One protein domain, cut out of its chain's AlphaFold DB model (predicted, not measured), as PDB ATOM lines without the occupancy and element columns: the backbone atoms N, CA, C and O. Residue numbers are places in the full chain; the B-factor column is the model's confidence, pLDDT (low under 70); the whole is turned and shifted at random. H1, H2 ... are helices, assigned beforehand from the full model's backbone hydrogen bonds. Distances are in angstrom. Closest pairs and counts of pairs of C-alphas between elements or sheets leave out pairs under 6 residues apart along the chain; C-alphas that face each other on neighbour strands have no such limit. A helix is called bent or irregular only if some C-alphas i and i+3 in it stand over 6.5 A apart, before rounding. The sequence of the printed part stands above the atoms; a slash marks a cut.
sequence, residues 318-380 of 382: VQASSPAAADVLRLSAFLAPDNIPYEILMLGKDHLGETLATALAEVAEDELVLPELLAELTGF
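AT A GLANCE: This is residues 318 to 380 of the 382 residues of a protein of Leptolyngbya sp (UniProt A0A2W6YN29). What does the model look like? It is a small cluster of short helices, with H4 and H5 packed crosswise on H2 near its beginning and H1 at that same end. H3 meets the cluster at a corner with H4. What is it made of? The printed part has 63 residues with five named helices, H1 to H5 in chain order, and no named strand; the class is all helix. It is compact and rounded, with a radius of gyration of the C-alphas of 10.9 A and spans of 29 by 23 by 20 A.

IN THESE COORDINATES: Where do the helices lie? H1 is residues 318 to 321, beginning at C-alpha 318 (-43.564, -45.515, 36.564), and H2 is residues 323 to 332, 14.4 A long. H3 is residues 343 to 351, 12.9 A, and H4 residues 354 to 359. H5, residues 369 to 378, is 14.6 A long and ends at C-alpha 378 (-36.607, -48.254, 30.324). Is any helix irregular? H3 is: C-alphas 347 and 350 are 7.9 A apart.

HOW THE PARTS SIT: What touches the hub, H2? H1 touches it only at the corner, closest C-alphas Gln 319 and Ala 326, 5.0 A. H4 touches it about perpendicular at 74 degrees, closest C-alphas Ala 324 and Leu 356, 5.0 A; H5 does at 73 degrees, closest C-alphas Ala 325 and Leu 373, 5.8 A. Where is H3? It touches H4 only at the corner, closest C-alphas Lys 349 and Ala 357, 4.8 A, and is apart from H5. Are the backbones in range? Each O i to N i+4 pair is within hydrogen-bond range in H2 and H4, 3 of 5 in H3 and 5 of 6 in H5; H1 is too short for such a pair.

THE WHOLE: How far does it reach? The farthest C-alphas, Pro 337 and Glu 365, are 29.3 A apart. Are there cuts or long links? The printed part has no cut and no long link. Where is confidence low? Residues 378 to 380 are under 70.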
ATOM      1  N   VAL A 318     -43.169 -45.872  37.940       83.88
ATOM      2  CA  VAL A 318     -43.564 -45.515  36.564       83.88
ATOM      3  C   VAL A 318     -44.901 -44.783  36.554       83.88
ATOM      4  O   VAL A 318     -45.050 -43.779  35.872       83.88
ATOM      5  N   GLN A 319     -45.890 -45.241  37.323       88.19
ATOM      6  CA  GLN A 319     -47.199 -44.593  37.368       88.19
ATOM      7  C   GLN A 319     -47.131 -43.179  37.959       88.19
ATOM      8  O   GLN A 319     -47.885 -42.305  37.531       88.19
ATOM      9  N   ALA A 320     -46.246 -42.957  38.932       84.00
ATOM     10  CA  ALA A 320     -46.008 -41.645  39.511       84.00
ATOM     11  C   ALA A 320     -45.255 -40.706  38.552       84.00
ATOM     12  O   ALA A 320     -45.550 -39.511  38.555       84.00
ATOM     13  N   SER A 321     -44.318 -41.218  37.740       84.44
ATOM     14  CA  SER A 321     -43.587 -40.410  36.752       84.44
ATOM     15  C   SER A 321     -44.417 -40.129  35.496       84.44
ATOM     16  O   SER A 321     -44.497 -38.986  35.050       84.44
ATOM     17  N   SER A 322     -45.081 -41.152  34.955       89.25
ATOM     18  CA  SER A 322     -45.884 -41.090  33.737       89.25
ATOM     19  C   SER A 322     -47.065 -42.074  33.786       89.25
ATOM     20  O   SER A 322     -46.918 -43.272  33.515       89.25
ATOM     21  N   PRO A 323     -48.291 -41.580  34.052       91.44
ATOM     22  CA  PRO A 323     -49.500 -42.400  33.992       91.44
ATOM     23  C   PRO A 323     -49.711 -43.078  32.631       91.44
ATOM     24  O   PRO A 323     -50.177 -44.214  32.583       91.44
ATOM     25  N   ALA A 324     -49.329 -42.413  31.534       91.31
ATOM     26  CA  ALA A 324     -49.409 -42.977  30.188       91.31
ATOM     27  C   ALA A 324     -48.431 -44.147  30.005       91.31
ATOM     28  O   ALA A 324     -48.807 -45.172  29.442       91.31
ATOM     29  N   ALA A 325     -47.202 -44.046  30.522       90.56
ATOM     30  CA  ALA A 325     -46.244 -45.149  30.469       90.56
ATOM     31  C   ALA A 325     -46.759 -46.357  31.275       90.56
ATOM     32  O   ALA A 325     -46.700 -47.498  30.813       90.56
ATOM     33  N   ALA A 326     -47.375 -46.119  32.436       90.50
ATOM     34  CA  ALA A 326     -48.031 -47.182  33.195       90.50
ATOM     35  C   ALA A 326     -49.187 -47.844  32.421       90.50
ATOM     36  O   ALA A 326     -49.370 -49.060  32.521       90.50
ATOM     37  N   ASP A 327     -49.944 -47.085  31.624       91.38
ATOM     38  CA  ASP A 327     -50.971 -47.641  30.737       91.38
ATOM     39  C   ASP A 327     -50.369 -48.490  29.605       91.38
ATOM     40  O   ASP A 327     -50.922 -49.549  29.299       91.38
ATOM     41  N   VAL A 328     -49.199 -48.122  29.059       90.69
ATOM     42  CA  VAL A 328     -48.448 -48.996  28.133       90.69
ATOM     43  C   VAL A 328     -48.104 -50.326  28.809       90.69
ATOM     44  O   VAL A 328     -48.378 -51.375  28.239       90.69
ATOM     45  N   LEU A 329     -47.578 -50.318  30.040       88.56
ATOM     46  CA  LEU A 329     -47.260 -51.560  30.766       88.56
ATOM     47  C   LEU A 329     -48.494 -52.435  31.008       88.56
ATOM     48  O   LEU A 329     -48.434 -53.654  30.845       88.56
ATOM     49  N   ARG A 330     -49.628 -51.822  31.376       89.88
ATOM     50  CA  ARG A 330     -50.900 -52.542  31.541       89.88
ATOM     51  C   ARG A 330     -51.349 -53.180  30.233       89.88
ATOM     52  O   ARG A 330     -51.812 -54.316  30.255       89.88
ATOM     53  N   LEU A 331     -51.212 -52.469  29.115       89.81
ATOM     54  CA  LEU A 331     -51.532 -52.996  27.792       89.81
ATOM     55  C   LEU A 331     -50.614 -54.167  27.422       89.81
ATOM     56  O   LEU A 331     -51.108 -55.200  26.974       89.81
ATOM     57  N   SER A 332     -49.306 -54.036  27.653       88.50
ATOM     58  CA  SER A 332     -48.314 -55.071  27.341       88.50
ATOM     59  C   SER A 332     -48.599 -56.400  28.040       88.50
ATOM     60  O   SER A 332     -48.310 -57.451  27.477       88.50
ATOM     61  N   ALA A 333     -49.252 -56.389  29.208       87.56
ATOM     62  CA  ALA A 333     -49.666 -57.608  29.909       87.56
ATOM     63  C   ALA A 333     -50.680 -58.476  29.128       87.56
ATOM     64  O   ALA A 333     -50.882 -59.640  29.474       87.56
ATOM     65  N   PHE A 334     -51.323 -57.932  28.088       88.19
ATOM     66  CA  PHE A 334     -52.242 -58.653  27.196       88.19
ATOM     67  C   PHE A 334     -51.602 -59.067  25.865       88.19
ATOM     68  O   PHE A 334     -52.276 -59.661  25.019       88.19
ATOM     69  N   LEU A 335     -50.330 -58.730  25.653       88.12
ATOM     70  CA  LEU A 335     -49.599 -58.966  24.412       88.12
ATOM     71  C   LEU A 335     -48.555 -60.073  24.601       88.12
ATOM     72  O   LEU A 335     -48.353 -60.593  25.698       88.12
ATOM     73  N   ALA A 336     -47.912 -60.468  23.502       80.69
ATOM     74  CA  ALA A 336     -46.737 -61.326  23.585       80.69
ATOM     75  C   ALA A 336     -45.608 -60.589  24.338       80.69
ATOM     76  O   ALA A 336     -45.499 -59.372  24.185       80.69
ATOM     77  N   PRO A 337     -44.772 -61.297  25.122       71.94
ATOM     78  CA  PRO A 337     -43.719 -60.669  25.924       71.94
ATOM     79  C   PRO A 337     -42.632 -59.996  25.073       71.94
ATOM     80  O   PRO A 337     -42.007 -59.048  25.531       71.94
ATOM     81  N   ASP A 338     -42.451 -60.444  23.827       75.81
ATOM     82  CA  ASP A 338     -41.408 -59.970  22.922       75.81
ATOM     83  C   ASP A 338     -41.990 -59.407  21.621       75.81
ATOM     84  O   ASP A 338     -43.045 -59.838  21.147       75.81
ATOM     85  N   ASN A 339     -41.237 -58.503  20.983       78.38
ATOM     86  CA  ASN A 339     -41.525 -57.952  19.652       78.38
ATOM     87  C   ASN A 339     -42.925 -57.323  19.518       78.38
ATOM     88  O   ASN A 339     -43.578 -57.476  18.484       78.38
ATOM     89  N   ILE A 340     -43.381 -56.609  20.552       86.12
ATOM     90  CA  ILE A 340     -44.637 -55.849  20.522       86.12
ATOM     91  C   ILE A 340     -44.528 -54.728  19.467       86.12
ATOM     92  O   ILE A 340     -43.703 -53.829  19.634       86.12
ATOM     93  N   PRO A 341     -45.342 -54.736  18.391       86.50
ATOM     94  CA  PRO A 341     -45.277 -53.702  17.358       86.50
ATOM     95  C   PRO A 341     -45.761 -52.342  17.878       86.50
ATOM     96  O   PRO A 341     -46.851 -52.240  18.450       86.50
ATOM     97  N   TYR A 342     -44.995 -51.277  17.623       85.62
ATOM     98  CA  TYR A 342     -45.357 -49.907  18.018       85.62
ATOM     99  C   TYR A 342     -46.653 -49.419  17.358       85.62
ATOM    100  O   TYR A 342     -47.358 -48.568  17.903       85.62
ATOM    101  N   GLU A 343     -47.019 -49.995  16.212       87.81
ATOM    102  CA  GLU A 343     -48.261 -49.720  15.498       87.81
ATOM    103  C   GLU A 343     -49.500 -50.020  16.346       87.81
ATOM    104  O   GLU A 343     -50.529 -49.382  16.142       87.81
ATOM    105  N   ILE A 344     -49.417 -50.931  17.324       89.25
ATOM    106  CA  ILE A 344     -50.523 -51.193  18.256       89.25
ATOM    107  C   ILE A 344     -50.853 -49.932  19.061       89.25
ATOM    108  O   ILE A 344     -52.025 -49.584  19.199       89.25
ATOM    109  N   LEU A 345     -49.832 -49.218  19.547       88.00
ATOM    110  CA  LEU A 345     -50.008 -47.963  20.279       88.00
ATOM    111  C   LEU A 345     -50.478 -46.854  19.335       88.00
ATOM    112  O   LEU A 345     -51.435 -46.145  19.627       88.00
ATOM    113  N   MET A 346     -49.836 -46.742  18.174       85.56
ATOM    114  CA  MET A 346     -50.049 -45.634  17.243       85.56
ATOM    115  C   MET A 346     -51.398 -45.681  16.525       85.56
ATOM    116  O   MET A 346     -52.083 -44.664  16.429       85.56
ATOM    117  N   LEU A 347     -51.792 -46.853  16.028       86.94
ATOM    118  CA  LEU A 347     -53.072 -47.053  15.343       86.94
ATOM    119  C   LEU A 347     -54.218 -47.253  16.337       86.94
ATOM    120  O   LEU A 347     -55.369 -46.979  16.012       86.94
ATOM    121  N   GLY A 348     -53.907 -47.749  17.537       86.06
ATOM    122  CA  GLY A 348     -54.883 -48.041  18.578       86.06
ATOM    123  C   GLY A 348     -55.155 -46.891  19.543       86.06
ATOM    124  O   GLY A 348     -56.049 -47.048  20.368       86.06
ATOM    125  N   LYS A 349     -54.432 -45.762  19.473       85.44
ATOM    126  CA  LYS A 349     -54.434 -44.717  20.518       85.44
ATOM    127  C   LYS A 349     -55.825 -44.275  20.982       85.44
ATOM    128  O   LYS A 349     -56.050 -44.176  22.183       85.44
ATOM    129  N   ASP A 350     -56.784 -44.137  20.066       86.75
ATOM    130  CA  ASP A 350     -58.160 -43.705  20.368       86.75
ATOM    131  C   ASP A 350     -58.979 -44.748  21.160       86.75
ATOM    132  O   ASP A 350     -60.050 -44.451  21.692       86.75
ATOM    133  N   HIS A 351     -58.484 -45.983  21.254       88.69
ATOM    134  CA  HIS A 351     -59.102 -47.104  21.960       88.69
ATOM    135  C   HIS A 351     -58.358 -47.509  23.240       88.69
ATOM    136  O   HIS A 351     -58.838 -48.375  23.969       88.69
ATOM    137  N   LEU A 352     -57.211 -46.891  23.531       87.50
ATOM    138  CA  LEU A 352     -56.323 -47.267  24.638       87.50
ATOM    139  C   LEU A 352     -56.502 -46.391  25.892       87.50
ATOM    140  O   LEU A 352     -55.657 -46.386  26.783       87.50
ATOM    141  N   GLY A 353     -57.633 -45.687  25.980       88.44
ATOM    142  CA  GLY A 353     -57.978 -44.817  27.102       88.44
ATOM    143  C   GLY A 353     -57.477 -43.382  26.934       88.44
ATOM    144  O   GLY A 353     -56.579 -43.096  26.147       88.44
ATOM    145  N   GLU A 354     -58.086 -42.462  27.681       90.81
ATOM    146  CA  GLU A 354     -57.862 -41.017  27.541       90.81
ATOM    147  C   GLU A 354     -56.411 -40.607  27.830       90.81
ATOM    148  O   GLU A 354     -55.847 -39.802  27.092       90.81
ATOM    149  N   THR A 355     -55.785 -41.195  28.855       90.88
ATOM    150  CA  THR A 355     -54.391 -40.915  29.231       90.88
ATOM    151  C   THR A 355     -53.432 -41.191  28.075       90.88
ATOM    152  O   THR A 355     -52.639 -40.327  27.704       90.88
ATOM    153  N   LEU A 356     -53.524 -42.389  27.484       88.94
ATOM    154  CA  LEU A 356     -52.639 -42.815  26.407       88.94
ATOM    155  C   LEU A 356     -52.955 -42.076  25.102       88.94
ATOM    156  O   LEU A 356     -52.040 -41.639  24.410       88.94
ATOM    157  N   ALA A 357     -54.241 -41.888  24.792       89.62
ATOM    158  CA  ALA A 357     -54.681 -41.130  23.624       89.62
ATOM    159  C   ALA A 357     -54.153 -39.689  23.654       89.62
ATOM    160  O   ALA A 357     -53.660 -39.194  22.643       89.62
ATOM    161  N   THR A 358     -54.210 -39.043  24.824       89.81
ATOM    162  CA  THR A 358     -53.702 -37.681  25.034       89.81
ATOM    163  C   THR A 358     -52.185 -37.638  24.904       89.81
ATOM    164  O   THR A 358     -51.665 -36.801  24.175       89.81
ATOM    165  N   ALA A 359     -51.472 -38.571  25.545       87.69
ATOM    166  CA  ALA A 359     -50.016 -38.646  25.450       87.69
ATOM    167  C   ALA A 359     -49.533 -38.913  24.014       87.69
ATOM    168  O   ALA A 359     -48.490 -38.412  23.624       87.69
ATOM    169  N   LEU A 360     -50.298 -39.663  23.212       88.31
ATOM    170  CA  LEU A 360     -49.967 -39.989  21.819       88.31
ATOM    171  C   LEU A 360     -50.624 -39.047  20.788       88.31
ATOM    172  O   LEU A 360     -50.575 -39.309  19.578       88.31
ATOM    173  N   ALA A 361     -51.283 -37.970  21.226       84.56
ATOM    174  CA  ALA A 361     -52.015 -37.072  20.334       84.56
ATOM    175  C   ALA A 361     -51.072 -36.396  19.328       84.56
ATOM    176  O   ALA A 361     -51.362 -36.390  18.129       84.56
ATOM    177  N   GLU A 362     -49.920 -35.936  19.815       80.19
ATOM    178  CA  GLU A 362     -48.954 -35.118  19.075       80.19
ATOM    179  C   GLU A 362     -47.862 -35.933  18.371       80.19
ATOM    180  O   GLU A 362     -47.042 -35.357  17.672       80.19
ATOM    181  N   VAL A 363     -47.860 -37.270  18.454       80.94
ATOM    182  CA  VAL A 363     -46.781 -38.096  17.859       80.94
ATOM    183  C   VAL A 363     -46.654 -37.912  16.335       80.94
ATOM    184  O   VAL A 363     -45.591 -38.124  15.762       80.94
ATOM    185  N   ALA A 364     -47.736 -37.521  15.653       73.62
ATOM    186  CA  ALA A 364     -47.697 -37.217  14.219       73.62
ATOM    187  C   ALA A 364     -46.983 -35.888  13.897       73.62
ATOM    188  O   ALA A 364     -46.590 -35.672  12.751       73.62
ATOM    189  N   GLU A 365     -46.857 -35.002  14.884       81.75
ATOM    190  CA  GLU A 365     -46.239 -33.677  14.786       81.75
ATOM    191  C   GLU A 365     -44.857 -33.642  15.462       81.75
ATOM    192  O   GLU A 365     -43.989 -32.884  15.029       81.75
ATOM    193  N   ASP A 366     -44.635 -34.503  16.461       83.88
ATOM    194  CA  ASP A 366     -43.376 -34.672  17.182       83.88
ATOM    195  C   ASP A 366     -43.009 -36.162  17.337       83.88
ATOM    196  O   ASP A 366     -43.586 -36.912  18.130       83.88
ATOM    197  N   GLU A 367     -41.995 -36.586  16.581       81.69
ATOM    198  CA  GLU A 367     -41.480 -37.960  16.588       81.69
ATOM    199  C   GLU A 367     -40.812 -38.358  17.922       81.69
ATOM    200  O   GLU A 367     -40.560 -39.546  18.137       81.69
ATOM    201  N   LEU A 368     -40.529 -37.411  18.828       83.94
ATOM    202  CA  LEU A 368     -39.900 -37.680  20.129       83.94
ATOM    203  C   LEU A 368     -40.885 -38.172  21.192       83.94
ATOM    204  O   LEU A 368     -40.468 -38.850  22.131       83.94
ATOM    205  N   VAL A 369     -42.181 -37.915  21.020       85.19
ATOM    206  CA  VAL A 369     -43.214 -38.223  22.023       85.19
ATOM    207  C   VAL A 369     -43.243 -39.711  22.386       85.19
ATOM    208  O   VAL A 369     -43.312 -40.073  23.561       85.19
ATOM    209  N   LEU A 370     -43.157 -40.601  21.391       84.62
ATOM    210  CA  LEU A 370     -43.165 -42.046  21.634       84.62
ATOM    211  C   LEU A 370     -41.854 -42.536  22.291       84.62
ATOM    212  O   LEU A 370     -41.940 -43.226  23.307       84.62
ATOM    213  N   PRO A 371     -40.650 -42.190  21.791       84.25
ATOM    214  CA  PRO A 371     -39.398 -42.474  22.489       84.25
ATOM    215  C   PRO A 371     -39.354 -41.967  23.934       84.25
ATOM    216  O   PRO A 371     -38.864 -42.689  24.796       84.25
ATOM    217  N   GLU A 372     -39.866 -40.770  24.224       84.62
ATOM    218  CA  GLU A 372     -39.901 -40.216  25.584       84.62
ATOM    219  C   GLU A 372     -40.865 -40.984  26.491       84.62
ATOM    220  O   GLU A 372     -40.499 -41.350  27.609       84.62
ATOM    221  N   LEU A 373     -42.054 -41.326  25.985       86.50
ATOM    222  CA  LEU A 373     -43.011 -42.173  26.696       86.50
ATOM    223  C   LEU A 373     -42.413 -43.544  27.048       86.50
ATOM    224  O   LEU A 373     -42.613 -44.048  28.151       86.50
ATOM    225  N   LEU A 374     -41.681 -44.154  26.112       85.19
ATOM    226  CA  LEU A 374     -41.038 -45.452  26.315       85.19
ATOM    227  C   LEU A 374     -39.766 -45.350  27.163       85.19
ATOM    228  O   LEU A 374     -39.429 -46.298  27.873       85.19
ATOM    229  N   ALA A 375     -39.069 -44.212  27.142       80.31
ATOM    230  CA  ALA A 375     -37.891 -43.991  27.973       80.31
ATOM    231  C   ALA A 375     -38.232 -44.098  29.469       80.31
ATOM    232  O   ALA A 375     -37.444 -44.663  30.229       80.31
ATOM    233  N   GLU A 376     -39.425 -43.645  29.869       77.94
ATOM    234  CA  GLU A 376     -39.956 -43.825  31.229       77.94
ATOM    235  C   GLU A 376     -40.074 -45.304  31.620       77.94
ATOM    236  O   GLU A 376     -39.839 -45.659  32.774       77.94
ATOM    237  N   LEU A 377     -40.359 -46.193  30.661       74.62
ATOM    238  CA  LEU A 377     -40.362 -47.636  30.900       74.62
ATOM    239  C   LEU A 377     -38.946 -48.140  31.127       74.62
ATOM    240  O   LEU A 377     -38.685 -48.730  32.166       74.62
ATOM    241  N   THR A 378     -38.010 -47.804  30.238       65.31
ATOM    242  CA  THR A 378     -36.607 -48.254  30.324       65.31
ATOM    243  C   THR A 378     -35.856 -47.759  31.566       65.31
ATOM    244  O   THR A 378     -34.816 -48.309  31.927       65.31
ATOM    245  N   GLY A 379     -36.373 -46.731  32.250       58.66
ATOM    246  CA  GLY A 379     -35.847 -46.262  33.534       58.66
ATOM    247  C   GLY A 379     -36.157 -47.188  34.717       58.66
ATOM    248  O   GLY A 379     -35.457 -47.129  35.729       58.66
ATOM    249  N   PHE A 380     -37.180 -48.046  34.596       53.19
ATOM    250  CA  PHE A 380     -37.726 -48.847  35.702       53.19
ATOM    251  C   PHE A 380     -38.111 -50.297  35.328       53.19
ATOM    252  O   PHE A 380     -38.358 -51.105  36.228       53.19
TER     253      PHE A 380